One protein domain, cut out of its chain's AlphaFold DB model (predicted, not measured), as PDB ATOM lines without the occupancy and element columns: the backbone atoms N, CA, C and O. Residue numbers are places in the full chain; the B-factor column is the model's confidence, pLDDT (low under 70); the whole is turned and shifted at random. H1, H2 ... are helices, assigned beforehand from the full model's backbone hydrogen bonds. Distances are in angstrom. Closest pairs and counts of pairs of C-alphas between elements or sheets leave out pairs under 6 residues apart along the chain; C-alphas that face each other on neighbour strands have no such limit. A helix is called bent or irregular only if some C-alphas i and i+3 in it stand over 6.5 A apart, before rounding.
ATOM      1  N   LYS A 116      48.939  20.752 -39.946       94.38
ATOM      2  CA  LYS A 116      49.650  21.716 -39.092       94.38
ATOM      3  C   LYS A 116      48.680  22.402 -38.142       94.38
ATOM      4  O   LYS A 116      48.940  22.484 -36.942       94.38
ATOM      5  N   THR A 117      47.541  22.840 -38.675       93.19
ATOM      6  CA  THR A 117      46.477  23.450 -37.875       93.19
ATOM      7  C   THR A 117      45.903  22.453 -36.865       93.19
ATOM      8  O   THR A 117      45.776  22.775 -35.684       93.19
ATOM      9  N   ALA A 118      45.626  21.219 -37.294       93.06
ATOM     10  CA  ALA A 118      45.118  20.169 -36.418       93.06
ATOM     11  C   ALA A 118      46.131  19.765 -35.337       93.06
ATOM     12  O   ALA A 118      45.740  19.571 -34.192       93.06
ATOM     13  N   PHE A 119      47.424  19.680 -35.660       94.69
ATOM     14  CA  PHE A 119      48.467  19.344 -34.690       94.69
ATOM     15  C   PHE A 119      48.635  20.434 -33.627       94.69
ATOM     16  O   PHE A 119      48.715  20.137 -32.440       94.69
ATOM     17  N   SER A 120      48.601  21.706 -34.031       94.31
ATOM     18  CA  SER A 120      48.591  22.832 -33.091       94.31
ATOM     19  C   SER A 120      47.396  22.752 -32.128       94.31
ATOM     20  O   SER A 120      47.560  22.833 -30.909       94.31
ATOM     21  N   ALA A 121      46.195  22.496 -32.660       91.25
ATOM     22  CA  ALA A 121      44.989  22.316 -31.852       91.25
ATOM     23  C   ALA A 121      45.065  21.082 -30.934       91.25
ATOM     24  O   ALA A 121      44.609  21.139 -29.792       91.25
ATOM     25  N   PHE A 122      45.672  19.990 -31.402       91.25
ATOM     26  CA  PHE A 122      45.890  18.773 -30.623       91.25
ATOM     27  C   PHE A 122      46.714  19.062 -29.360       91.25
ATOM     28  O   PHE A 122      46.269  18.734 -28.263       91.25
ATOM     29  N   LEU A 123      47.854  19.755 -29.484       92.19
ATOM     30  CA  LEU A 123      48.703  20.115 -28.335       92.19
ATOM     31  C   LEU A 123      47.979  21.034 -27.329       92.19
ATOM     32  O   LEU A 123      48.200  20.958 -26.119       92.19
ATOM     33  N   ALA A 124      47.084  21.892 -27.824       89.94
ATOM     34  CA  ALA A 124      46.289  22.805 -27.006       89.94
ATOM     35  C   ALA A 124      45.028  22.165 -26.387       89.94
ATOM     36  O   ALA A 124      44.348  22.813 -25.590       89.94
ATOM     37  N   THR A 125      44.676  20.928 -26.753       86.25
ATOM     38  CA  THR A 125      43.415  20.309 -26.329       86.25
ATOM     39  C   THR A 125      43.496  19.839 -24.867       86.25
ATOM     40  O   THR A 125      44.349  19.008 -24.562       86.25
ATOM     41  N   PRO A 126      42.586  20.263 -23.965       83.81
ATOM     42  CA  PRO A 126      42.645  19.887 -22.546       83.81
ATOM     43  C   PRO A 126      42.589  18.378 -22.279       83.81
ATOM     44  O   PRO A 126      43.348  17.873 -21.462       83.81
ATOM     45  N   SER A 127      41.741  17.633 -22.994       78.38
ATOM     46  CA  SER A 127      41.657  16.175 -22.827       78.38
ATOM     47  C   SER A 127      42.920  15.454 -23.306       78.38
ATOM     48  O   SER A 127      43.326  14.462 -22.712       78.38
ATOM     49  N   ILE A 128      43.581  15.978 -24.342       83.38
ATOM     50  CA  ILE A 128      44.905  15.505 -24.758       83.38
ATOM     51  C   ILE A 128      45.932  15.838 -23.672       83.38
ATOM     52  O   ILE A 128      46.716  14.977 -23.291       83.38
ATOM     53  N   GLN A 129      45.889  17.041 -23.100       84.50
ATOM     54  CA  GLN A 129      46.753  17.407 -21.975       84.50
ATOM     55  C   GLN A 129      46.600  16.471 -20.780       84.50
ATOM     56  O   GLN A 129      47.603  16.105 -20.179       84.50
ATOM     57  N   GLU A 130      45.383  16.024 -20.486       80.19
ATOM     58  CA  GLU A 130      45.133  15.043 -19.434       80.19
ATOM     59  C   GLU A 130      45.706  13.655 -19.772       80.19
ATOM     60  O   GLU A 130      46.378  13.063 -18.929       80.19
ATOM     61  N   ILE A 131      45.549  13.178 -21.017       78.12
ATOM     62  CA  ILE A 131      46.152  11.911 -21.491       78.12
ATOM     63  C   ILE A 131      47.670  11.915 -21.310       78.12
ATOM     64  O   ILE A 131      48.264  10.916 -20.911       78.12
ATOM     65  N   PHE A 132      48.313  13.041 -21.611       79.75
ATOM     66  CA  PHE A 132      49.767  13.169 -21.549       79.75
ATOM     67  C   PHE A 132      50.284  13.704 -20.211       79.75
ATOM     68  O   PHE A 132      51.500  13.734 -20.023       79.75
ATOM     69  N   ALA A 133      49.412  14.055 -19.262       81.12
ATOM     70  CA  ALA A 133      49.794  14.492 -17.921       81.12
ATOM     71  C   ALA A 133      50.726  13.513 -17.171       81.12
ATOM     72  O   ALA A 133      51.647  13.990 -16.509       81.12
ATOM     73  N   PRO A 134      50.559  12.172 -17.256       80.06
ATOM     74  CA  PRO A 134      51.496  11.235 -16.632       80.06
ATOM     75  C   PRO A 134      52.794  11.034 -17.431       80.06
ATOM     76  O   PRO A 134      53.686  10.318 -16.975       80.06
ATOM     77  N   SER A 135      52.910  11.605 -18.633       78.44
ATOM     78  CA  SER A 135      54.099  11.459 -19.469       78.44
ATOM     79  C   SER A 135      55.189  12.471 -19.105       78.44
ATOM     80  O   SER A 135      54.946  13.468 -18.434       78.44
ATOM     81  N   ILE A 136      56.408  12.243 -19.599       83.56
ATOM     82  CA  ILE A 136      57.513  13.207 -19.468       83.56
ATOM     83  C   ILE A 136      57.314  14.475 -20.319       83.56
ATOM     84  O   ILE A 136      58.126  15.397 -20.242       83.56
ATOM     85  N   TRP A 137      56.287  14.506 -21.172       88.44
ATOM     86  CA  TRP A 137      56.074  15.577 -22.134       88.44
ATOM     87  C   TRP A 137      55.261  16.716 -21.547       88.44
ATOM     88  O   TRP A 137      54.117  16.546 -21.133       88.44
ATOM     89  N   ASP A 138      55.823  17.917 -21.632       89.75
ATOM     90  CA  ASP A 138      55.094  19.152 -21.385       89.75
ATOM     91  C   ASP A 138      54.416  19.615 -22.685       89.75
ATOM     92  O   ASP A 138      55.022  20.275 -23.533       89.75
ATOM     93  N   LEU A 139      53.140  19.258 -22.862       90.31
ATOM     94  CA  LEU A 139      52.361  19.649 -24.045       90.31
ATOM     95  C   LEU A 139      52.169  21.156 -24.181       90.31
ATOM     96  O   LEU A 139      52.101  21.657 -25.304       90.31
ATOM     97  N   LYS A 140      52.115  21.890 -23.066       90.69
ATOM     98  CA  LYS A 140      52.045  23.349 -23.117       90.69
ATOM     99  C   LYS A 140      53.333  23.896 -23.720       90.69
ATOM    100  O   LYS A 140      53.284  24.723 -24.629       90.69
ATOM    101  N   ARG A 141      54.483  23.371 -23.290       93.19
ATOM    102  CA  ARG A 141      55.775  23.730 -23.876       93.19
ATOM    103  C   ARG A 141      55.872  23.333 -25.348       93.19
ATOM    104  O   ARG A 141      56.366  24.119 -26.151       93.19
ATOM    105  N   LEU A 142      55.393  22.147 -25.722       95.25
ATOM    106  CA  LEU A 142      55.366  21.709 -27.121       95.25
ATOM    107  C   LEU A 142      54.505  22.645 -27.982       95.25
ATOM    108  O   LEU A 142      54.921  23.017 -29.078       95.25
ATOM    109  N   TYR A 143      53.349  23.084 -27.476       95.00
ATOM    110  CA  TYR A 143      52.492  24.053 -28.161       95.00
ATOM    111  C   TYR A 143      53.195  25.400 -28.381       95.00
ATOM    112  O   TYR A 143      53.099  25.972 -29.462       95.00
ATOM    113  N   GLU A 144      53.957  25.882 -27.398       95.06
ATOM    114  CA  GLU A 144      54.750  27.114 -27.521       95.06
ATOM    115  C   GLU A 144      55.911  26.985 -28.523       95.06
ATOM    116  O   GLU A 144      56.245  27.949 -29.211       95.06
ATOM    117  N   LEU A 145      56.529  25.803 -28.615       96.06
ATOM    118  CA  LEU A 145      57.658  25.529 -29.513       96.06
ATOM    119  C   LEU A 145      57.228  25.265 -30.961       96.06
ATOM    120  O   LEU A 145      57.981  25.544 -31.897       96.06
ATOM    121  N   PHE A 146      56.034  24.711 -31.176       96.56
ATOM    122  CA  PHE A 146      55.601  24.291 -32.507       96.56
ATOM    123  C   PHE A 146      55.608  25.431 -33.551       96.56
ATOM    124  O   PHE A 146      56.144  25.209 -34.638       96.56
ATOM    125  N   PRO A 147      55.146  26.666 -33.264       95.31
ATOM    126  CA  PRO A 147      55.203  27.772 -34.223       95.31
ATOM    127  C   PRO A 147      56.619  28.140 -34.695       95.31
ATOM    128  O   PRO A 147      56.789  28.573 -35.834       95.31
ATOM    129  N   THR A 148      57.643  27.972 -33.849       95.31
ATOM    130  CA  THR A 148      59.036  28.322 -34.185       95.31
ATOM    131  C   THR A 148      59.815  27.153 -34.788       95.31
ATOM    132  O   THR A 148      60.845  27.371 -35.426       95.31
ATOM    133  N   SER A 149      59.300  25.925 -34.676       93.44
ATOM    134  CA  SER A 149      59.944  24.684 -35.135       93.44
ATOM    135  C   SER A 149      60.288  24.630 -36.631       93.44
ATOM    136  O   SER A 149      61.155  23.863 -37.046       93.44
ATOM    137  N   ALA A 150      59.657  25.457 -37.468       89.31
ATOM    138  CA  ALA A 150      60.030  25.560 -38.879       89.31
ATOM    139  C   ALA A 150      61.440  26.151 -39.075       89.31
ATOM    140  O   ALA A 150      62.131  25.779 -40.021       89.31
ATOM    141  N   ASN A 151      61.860  27.042 -38.170       92.25
ATOM    142  CA  ASN A 151      63.089  27.829 -38.285       92.25
ATOM    143  C   ASN A 151      64.088  27.566 -37.145       92.25
ATOM    144  O   ASN A 151      65.259  27.914 -37.269       92.25
ATOM    145  N   ASP A 152      63.647  26.952 -36.048       95.12
ATOM    146  CA  ASP A 152      64.485  26.563 -34.916       95.12
ATOM    147  C   ASP A 152      64.688  25.042 -34.918       95.12
ATOM    148  O   ASP A 152      63.747  24.270 -34.724       95.12
ATOM    149  N   ALA A 153      65.934  24.612 -35.134       92.00
ATOM    150  CA  ALA A 153      66.298  23.199 -35.183       92.00
ATOM    151  C   ALA A 153      66.079  22.477 -33.842       92.00
ATOM    152  O   ALA A 153      65.663  21.324 -33.840       92.00
ATOM    153  N   SER A 154      66.317  23.145 -32.711       92.12
ATOM    154  CA  SER A 154      66.123  22.565 -31.379       92.12
ATOM    155  C   SER A 154      64.637  22.367 -31.084       92.12
ATOM    156  O   SER A 154      64.211  21.285 -30.669       92.12
ATOM    157  N   ALA A 155      63.822  23.385 -31.381       94.56
ATOM    158  CA  ALA A 155      62.371  23.278 -31.277       94.56
ATOM    159  C   ALA A 155      61.841  22.168 -32.196       94.56
ATOM    160  O   ALA A 155      61.057  21.332 -31.754       94.56
ATOM    161  N   LYS A 156      62.315  22.108 -33.449       94.81
ATOM    162  CA  LYS A 156      61.950  21.049 -34.396       94.81
ATOM    163  C   LYS A 156      62.239  19.660 -33.849       94.81
ATOM    164  O   LYS A 156      61.339  18.824 -33.832       94.81
ATOM    165  N   GLU A 157      63.466  19.419 -33.394       92.81
ATOM    166  CA  GLU A 157      63.847  18.110 -32.869       92.81
ATOM    167  C   GLU A 157      63.050  17.765 -31.611       92.81
ATOM    168  O   GLU A 157      62.630  16.625 -31.498       92.81
ATOM    169  N   THR A 158      62.700  18.736 -30.759       93.19
ATOM    170  CA  THR A 158      61.816  18.512 -29.598       93.19
ATOM    171  C   THR A 158      60.406  18.060 -30.011       93.19
ATOM    172  O   THR A 158      59.829  17.164 -29.395       93.19
ATOM    173  N   ILE A 159      59.829  18.650 -31.066       94.62
ATOM    174  CA  ILE A 159      58.509  18.236 -31.574       94.62
ATOM    175  C   ILE A 159      58.578  16.858 -32.234       94.62
ATOM    176  O   ILE A 159      57.710  16.017 -31.994       94.62
ATOM    177  N   LYS A 160      59.601  16.610 -33.064       94.00
ATOM    178  CA  LYS A 160      59.826  15.274 -33.634       94.00
ATOM    179  C   LYS A 160      59.984  14.256 -32.529       94.00
ATOM    180  O   LYS A 160      59.424  13.169 -32.611       94.00
ATOM    181  N   ASP A 161      60.691  14.649 -31.483       91.75
ATOM    182  CA  ASP A 161      60.901  13.820 -30.336       91.75
ATOM    183  C   ASP A 161      59.541  13.363 -29.776       91.75
ATOM    184  O   ASP A 161      59.207  12.174 -29.817       91.75
ATOM    185  N   PHE A 162      58.697  14.310 -29.392       92.12
ATOM    186  CA  PHE A 162      57.346  14.004 -28.942       92.12
ATOM    187  C   PHE A 162      56.595  13.035 -29.880       92.12
ATOM    188  O   PHE A 162      56.118  12.000 -29.414       92.12
ATOM    189  N   ILE A 163      56.565  13.303 -31.191       92.44
ATOM    190  CA  ILE A 163      55.880  12.468 -32.199       92.44
ATOM    191  C   ILE A 163      56.373  11.015 -32.182       92.44
ATOM    192  O   ILE A 163      55.565  10.083 -32.153       92.44
ATOM    193  N   TYR A 164      57.690  10.801 -32.189       90.62
ATOM    194  CA  TYR A 164      58.269   9.456 -32.237       90.62
ATOM    195  C   TYR A 164      58.117   8.700 -30.908       90.62
ATOM    196  O   TYR A 164      58.057   7.465 -30.907       90.62
ATOM    197  N   SER A 165      57.966   9.414 -29.790       86.75
ATOM    198  CA  SER A 165      57.695   8.816 -28.479       86.75
ATOM    199  C   SER A 165      56.304   8.164 -28.379       86.75
ATOM    200  O   SER A 165      56.136   7.175 -27.659       86.75
ATOM    201  N   ILE A 166      55.316   8.657 -29.148       82.81
ATOM    202  CA  ILE A 166      53.902   8.235 -29.067       82.81
ATOM    203  C   ILE A 166      53.720   6.731 -29.300       82.81
ATOM    204  O   ILE A 166      52.819   6.105 -28.744       82.81
ATOM    205  N   LYS A 167      54.608   6.101 -30.074       70.44
ATOM    206  CA  LYS A 167      54.558   4.663 -30.376       70.44
ATOM    207  C   LYS A 167      54.565   3.762 -29.130       70.44
ATOM    208  O   LYS A 167      54.082   2.632 -29.207       70.44
ATOM    209  N   ARG A 168      55.120   4.233 -28.008       66.69
ATOM    210  CA  ARG A 168      55.271   3.457 -26.762       66.69
ATOM    211  C   ARG A 168      54.111   3.622 -25.781       66.69
ATOM    212  O   ARG A 168      54.100   2.948 -24.757       66.69
ATOM    213  N   PHE A 169      53.149   4.484 -26.100       69.06
ATOM    214  CA  PHE A 169      51.977   4.700 -25.261       69.06
ATOM    215  C   PHE A 169      51.062   3.475 -25.260       69.06
ATOM    216  O   PHE A 169      50.967   2.714 -26.237       69.06
ATOM    217  N   ALA A 170      50.447   3.246 -24.108       61.69
ATOM    218  CA  ALA A 170      49.835   1.983 -23.759       61.69
ATOM    219  C   ALA A 170      48.479   1.815 -24.475       61.69
ATOM    220  O   ALA A 170      48.093   2.607 -25.345       61.69
ATOM    221  N   LYS A 171      47.778   0.707 -24.232       65.94
ATOM    222  CA  LYS A 171      46.453   0.478 -24.843       65.94
ATOM    223  C   LYS A 171      45.376   1.292 -24.117       65.94
ATOM    224  O   LYS A 171      44.376   1.669 -24.711       65.94
ATOM    225  N   GLU A 172      45.624   1.594 -22.853       64.94
ATOM    226  CA  GLU A 172      44.791   2.339 -21.920       64.94
ATOM    227  C   GLU A 172      44.516   3.769 -22.413       64.94
ATOM    228  O   GLU A 172      43.408   4.274 -22.243       64.94
ATOM    229  N   ASP A 173      45.462   4.367 -23.142       67.19
ATOM    230  CA  ASP A 173      45.302   5.685 -23.766       67.19
ATOM    231  C   ASP A 173      44.249   5.683 -24.887       67.19
ATOM    232  O   ASP A 173      43.657   6.720 -25.175       67.19
ATOM    233  N   GLN A 174      43.962   4.523 -25.503       64.38
ATOM    234  CA  GLN A 174      42.853   4.391 -26.458       64.38
ATOM    235  C   GLN A 174      41.503   4.470 -25.747       64.38
ATOM    236  O   GLN A 174      40.632   5.197 -26.202       64.38
ATOM    237  N   SER A 175      41.354   3.792 -24.606       66.62
ATOM    238  CA  SER A 175      40.132   3.873 -23.797       66.62
ATOM    239  C   SER A 175      39.892   5.295 -23.284       66.62
ATOM    240  O   SER A 175      38.753   5.752 -23.209       66.62
ATOM    241  N   TYR A 176      40.969   6.014 -22.955       65.44
ATOM    242  CA  TYR A 176      40.880   7.409 -22.542       65.44
ATOM    243  C   TYR A 176      40.595   8.347 -23.728       65.44
ATOM    244  O   TYR A 176      39.793   9.267 -23.591       65.44
ATOM    245  N   LEU A 177      41.165   8.098 -24.915       66.62
ATOM    246  CA  LEU A 177      40.758   8.775 -26.154       66.62
ATOM    247  C   LEU A 177      39.275   8.549 -26.437       66.62
ATOM    248  O   LEU A 177      38.579   9.516 -26.706       66.62
ATOM    249  N   ASP A 178      38.764   7.328 -26.297       67.00
ATOM    250  CA  ASP A 178      37.340   7.024 -26.464       67.00
ATOM    251  C   ASP A 178      36.472   7.819 -25.471       67.00
ATOM    252  O   ASP A 178      35.422   8.361 -25.832       67.00
ATOM    253  N   GLN A 179      36.941   7.982 -24.230       67.00
ATOM    254  CA  GLN A 179      36.283   8.832 -23.240       67.00
ATOM    255  C   GLN A 179      36.366  10.324 -23.611       67.00
ATOM    256  O   GLN A 179      35.350  11.016 -23.562       67.00
ATOM    257  N   ALA A 180      37.522  10.822 -24.055       61.88
ATOM    258  CA  ALA A 180      37.708  12.192 -24.542       61.88
ATOM    259  C   ALA A 180      36.858  12.490 -25.790       61.88
ATOM    260  O   ALA A 180      36.373  13.605 -25.976       61.88
ATOM    261  N   ILE A 181      36.639  11.480 -26.634       60.81
ATOM    262  CA  ILE A 181      35.741  11.513 -27.788       60.81
ATOM    263  C   ILE A 181      34.292  11.671 -27.337       60.81
ATOM    264  O   ILE A 181      33.549  12.454 -27.922       60.81
ATOM    265  N   SER A 182      33.889  10.983 -26.271       64.12
ATOM    266  CA  SER A 182      32.533  11.124 -25.738       64.12
ATOM    267  C   SER A 182      32.254  12.503 -25.120       64.12
ATOM    268  O   SER A 182      31.094  12.900 -25.023       64.12
ATOM    269  N   THR A 183      33.299  13.249 -24.735       61.16
ATOM    270  CA  THR A 183      33.188  14.525 -24.008       61.16
ATOM    271  C   THR A 183      33.556  15.764 -24.829       61.16
ATOM    272  O   THR A 183      33.374  16.880 -24.343       61.16
ATOM    273  N   ALA A 184      34.057  15.626 -26.064       62.56
ATOM    274  CA  ALA A 184      34.503  16.784 -26.836       62.56
ATOM    275  C   ALA A 184      33.354  17.597 -27.461       62.56
ATOM    276  O   ALA A 184      32.345  17.072 -27.930       62.56
ATOM    277  N   ASN A 185      33.584  18.908 -27.576       62.81
ATOM    278  CA  ASN A 185      32.576  19.883 -27.999       62.81
ATOM    279  C   ASN A 185      32.172  19.795 -29.487       62.81
ATOM    280  O   ASN A 185      31.145  20.362 -29.856       62.81
ATOM    281  N   THR A 186      32.952  19.130 -30.361       77.31
ATOM    282  CA  THR A 186      32.589  18.929 -31.783       77.31
ATOM    283  C   THR A 186      33.115  17.600 -32.368       77.31
ATOM    284  O   THR A 186      34.282  17.262 -32.150       77.31
ATOM    285  N   PRO A 187      32.327  16.884 -33.203       76.75
ATOM    286  CA  PRO A 187      32.749  15.632 -33.856       76.75
ATOM    287  C   PRO A 187      33.994  15.734 -34.754       76.75
ATOM    288  O   PRO A 187      34.711  14.755 -34.936       76.75
ATOM    289  N   MET A 188      34.267  16.907 -35.332       80.44
ATOM    290  CA  MET A 188      35.412  17.098 -36.234       80.44
ATOM    291  C   MET A 188      36.744  17.166 -35.477       80.44
ATOM    292  O   MET A 188      37.715  16.531 -35.877       80.44
ATOM    293  N   SER A 189      36.786  17.901 -34.359       79.31
ATOM    294  CA  SER A 189      37.986  17.989 -33.511       79.31
ATOM    295  C   SER A 189      38.405  16.604 -33.003       79.31
ATOM    296  O   SER A 189      39.571  16.223 -33.059       79.31
ATOM    297  N   ILE A 190      37.409  15.802 -32.627       77.38
ATOM    298  CA  ILE A 190      37.548  14.393 -32.258       77.38
ATOM    299  C   ILE A 190      38.223  13.571 -33.356       77.38
ATOM    300  O   ILE A 190      39.212  12.879 -33.097       77.38
ATOM    301  N   ALA A 191      37.675  13.625 -34.572       82.69
ATOM    302  CA  ALA A 191      38.168  12.831 -35.688       82.69
ATOM    303  C   ALA A 191      39.629  13.181 -36.002       82.69
ATOM    304  O   ALA A 191      40.454  12.282 -36.165       82.69
ATOM    305  N   ASN A 192      39.965  14.474 -35.987       87.94
ATOM    306  CA  ASN A 192      41.322  14.955 -36.231       87.94
ATOM    307  C   ASN A 192      42.295  14.500 -35.138       87.94
ATOM    308  O   ASN A 192      43.361  13.978 -35.458       87.94
ATOM    309  N   ASN A 193      41.928  14.630 -33.859       87.00
ATOM    310  CA  ASN A 193      42.774  14.193 -32.744       87.00
ATOM    311  C   ASN A 193      43.026  12.679 -32.777       87.00
ATOM    312  O   ASN A 193      44.161  12.235 -32.609       87.00
ATOM    313  N   THR A 194      41.984  11.895 -33.059       85.25
ATOM    314  CA  THR A 194      42.080  10.434 -33.197       85.25
ATOM    315  C   THR A 194      42.991  10.054 -34.360       85.25
ATOM    316  O   THR A 194      43.890   9.227 -34.203       85.25
ATOM    317  N   ALA A 195      42.798  10.685 -35.521       88.69
ATOM    318  CA  ALA A 195      43.629  10.457 -36.694       88.69
ATOM    319  C   ALA A 195      45.096  10.807 -36.409       88.69
ATOM    320  O   ALA A 195      45.972   9.980 -36.648       88.69
ATOM    321  N   LEU A 196      45.374  11.980 -35.832       91.50
ATOM    322  CA  LEU A 196      46.730  12.397 -35.468       91.50
ATOM    323  C   LEU A 196      47.387  11.409 -34.504       91.50
ATOM    324  O   LEU A 196      48.503  10.965 -34.763       91.50
ATOM    325  N   PHE A 197      46.696  11.017 -33.434       88.19
ATOM    326  CA  PHE A 197      47.237  10.078 -32.455       88.19
ATOM    327  C   PHE A 197      47.555   8.710 -33.076       88.19
ATOM    328  O   PHE A 197      48.655   8.184 -32.893       88.19
ATOM    329  N   ILE A 198      46.628   8.146 -33.860       86.81
ATOM    330  CA  ILE A 198      46.834   6.860 -34.541       86.81
ATOM    331  C   ILE A 198      48.001   6.950 -35.525       86.81
ATOM    332  O   ILE A 198      48.836   6.044 -35.568       86.81
ATOM    333  N   VAL A 199      48.091   8.031 -36.304       90.38
ATOM    334  CA  VAL A 199      49.171   8.186 -37.279       90.38
ATOM    335  C   VAL A 199      50.513   8.390 -36.573       90.38
ATOM    336  O   VAL A 199      51.468   7.736 -36.966       90.38
ATOM    337  N   MET A 200      50.609   9.175 -35.495       90.62
ATOM    338  CA  MET A 200      51.854   9.276 -34.711       90.62
ATOM    339  C   MET A 200      52.280   7.925 -34.127       90.62
ATOM    340  O   MET A 200      53.460   7.585 -34.127       90.62
ATOM    341  N   ARG A 201      51.320   7.111 -33.676       87.06
ATOM    342  CA  ARG A 201      51.590   5.780 -33.119       87.06
ATOM    343  C   ARG A 201      52.079   4.785 -34.175       87.06
ATOM    344  O   ARG A 201      53.000   4.012 -33.913       87.06
ATOM    345  N   LEU A 202      51.439   4.755 -35.344       87.38
ATOM    346  CA  LEU A 202      51.705   3.754 -36.385       87.38
ATOM    347  C   LEU A 202      52.782   4.204 -37.377       87.38
ATOM    348  O   LEU A 202      53.635   3.409 -37.776       87.38
ATOM    349  N   PHE A 203      52.753   5.474 -37.767       91.25
ATOM    350  CA  PHE A 203      53.508   6.072 -38.867       91.25
ATOM    351  C   PHE A 203      54.067   7.460 -38.484       91.25
ATOM    352  O   PHE A 203      53.749   8.447 -39.148       91.25
ATOM    353  N   PRO A 204      54.906   7.579 -37.437       92.81
ATOM    354  CA  PRO A 204      55.493   8.862 -37.038       92.81
ATOM    355  C   PRO A 204      56.285   9.539 -38.170       92.81
ATOM    356  O   PRO A 204      56.268  10.762 -38.274       92.81
ATOM    357  N   GLU A 205      56.882   8.759 -39.080       94.56
ATOM    358  CA  GLU A 205      57.576   9.263 -40.273       94.56
ATOM    359  C   GLU A 205      56.641  10.064 -41.195       94.56
ATOM    360  O   GLU A 205      57.059  11.031 -41.827       94.56
ATOM    361  N   LEU A 206      55.362   9.672 -41.272       95.50
ATOM    362  CA  LEU A 206      54.364  10.406 -42.042       95.50
ATOM    363  C   LEU A 206      54.080  11.766 -41.401       95.50
ATOM    364  O   LEU A 206      54.020  12.765 -42.111       95.50
ATOM    365  N   LEU A 207      53.928  11.831 -40.073       95.38
ATOM    366  CA  LEU A 207      53.741  13.117 -39.396       95.38
ATOM    367  C   LEU A 207      54.969  14.014 -39.531       95.38
ATOM    368  O   LEU A 207      54.810  15.210 -39.766       95.38
ATOM    369  N   GLU A 208      56.173  13.452 -39.416       95.00
ATOM    370  CA  GLU A 208      57.411  14.207 -39.615       95.00
ATOM    371  C   GLU A 208      57.427  14.874 -40.995       95.00
ATOM    372  O   GLU A 208      57.641  16.085 -41.099       95.00
ATOM    373  N   GLU A 209      57.110  14.118 -42.048       96.25
ATOM    374  CA  GLU A 209      57.089  14.660 -43.403       96.25
ATOM    375  C   GLU A 209      55.996  15.716 -43.592       96.25
ATOM    376  O   GLU A 209      56.245  16.751 -44.208       96.25
ATOM    377  N   LEU A 210      54.796  15.493 -43.054       95.25
ATOM    378  CA  LEU A 210      53.674  16.424 -43.216       95.25
ATOM    379  C   LEU A 210      53.887  17.739 -42.454       95.25
ATOM    380  O   LEU A 210      53.481  18.805 -42.922       95.25
ATOM    381  N   LEU A 211      54.542  17.688 -41.295       95.12
ATOM    382  CA  LEU A 211      54.811  18.876 -40.487       95.12
ATOM    383  C   LEU A 211      56.065  19.623 -40.959       95.12
ATOM    384  O   LEU A 211      56.051  20.859 -41.004       95.12
ATOM    385  N   PHE A 212      57.116  18.901 -41.362       94.69
ATOM    386  CA  PHE A 212      58.454  19.469 -41.578       94.69
ATOM    387  C   PHE A 212      59.029  19.283 -42.989       94.69
ATOM    388  O   PHE A 212      60.040  19.900 -43.311       94.69
ATOM    389  N   GLY A 213      58.406  18.476 -43.852       93.50
ATOM    390  CA  GLY A 213      58.874  18.224 -45.224       93.50
ATOM    391  C   GLY A 213      60.077  17.275 -45.334       93.50
ATOM    392  O   GLY A 213      60.669  17.136 -46.416       93.50
TER     393      GLY A 213
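This is residues 116 to 213 of the 222 residues of an uncharacterized protein of Sulfurospirillum cavolei (UniProt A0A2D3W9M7). Two long helices, H4 and H6, meet near their last residues as an L, and H1 stands in the angle between them, packed crosswise on H6, with H3 bridging H1 and H4. H7 runs beside H4, while H2 and H5 lie side by side at the H6 end. The printed part has 98 residues, with seven named helices, H1 to H7 along the chain, and no named strand; the class is all helix. The whole is compact, with a radius of gyration of the C-alphas of 12.7 A and spans of 37 by 26 by 23 A.

H6, residues 187 to 202, is the hub, touching four helices. With residues 197 to 202 alone it touches H4, residues 153 to 168, about perpendicular at 87 degrees; the closest C-alphas are Lys 167 and Arg 201, 4.2 A. H1, residues 116 to 124, touches H6 about perpendicular at 85 degrees, closest at C-alphas 122 and 193, 5.9 A. H3, residues 139 to 148, touches H1 at C-alphas 123 and 143, 5.5 A, and forms a hairpin with H4. H7, residues 204 to 212, touches H4 at C-alphas 164 and 204, 5.6 A, opposite ways at a shallow tilt of 26 degrees, and touches H6 only at the corner. H5, residues 172 to 183, only just touches H6, with 3 pairs of C-alphas within 8 A, closest at 181 and 190, 5.6 A; the two form a hairpin. H2, residues 126 to 132, touches H5 at C-alphas 127 and 180, 5.9 A. H1, H2, H5, H6 and H7 have every O i to N i+4 pair within hydrogen-bond range; H3 has 4 of 6 and H4 10 of 12.

H1 begins at C-alpha 116 (49.650, 21.716, -39.092). H4 is 24.1 A long, H6 22.5 A and H5 17.0 A. H3 is only just irregular, C-alphas 144 and 147 being 6.7 A apart. H7 ends at C-alpha 212 (58.454, 19.469, -41.578).

The C-alphas farthest apart, Ala 153 and Ser 182, are 37.1 A apart. The printed part has no cut and no long link. Residues 168 to 185 have pLDDT under 70.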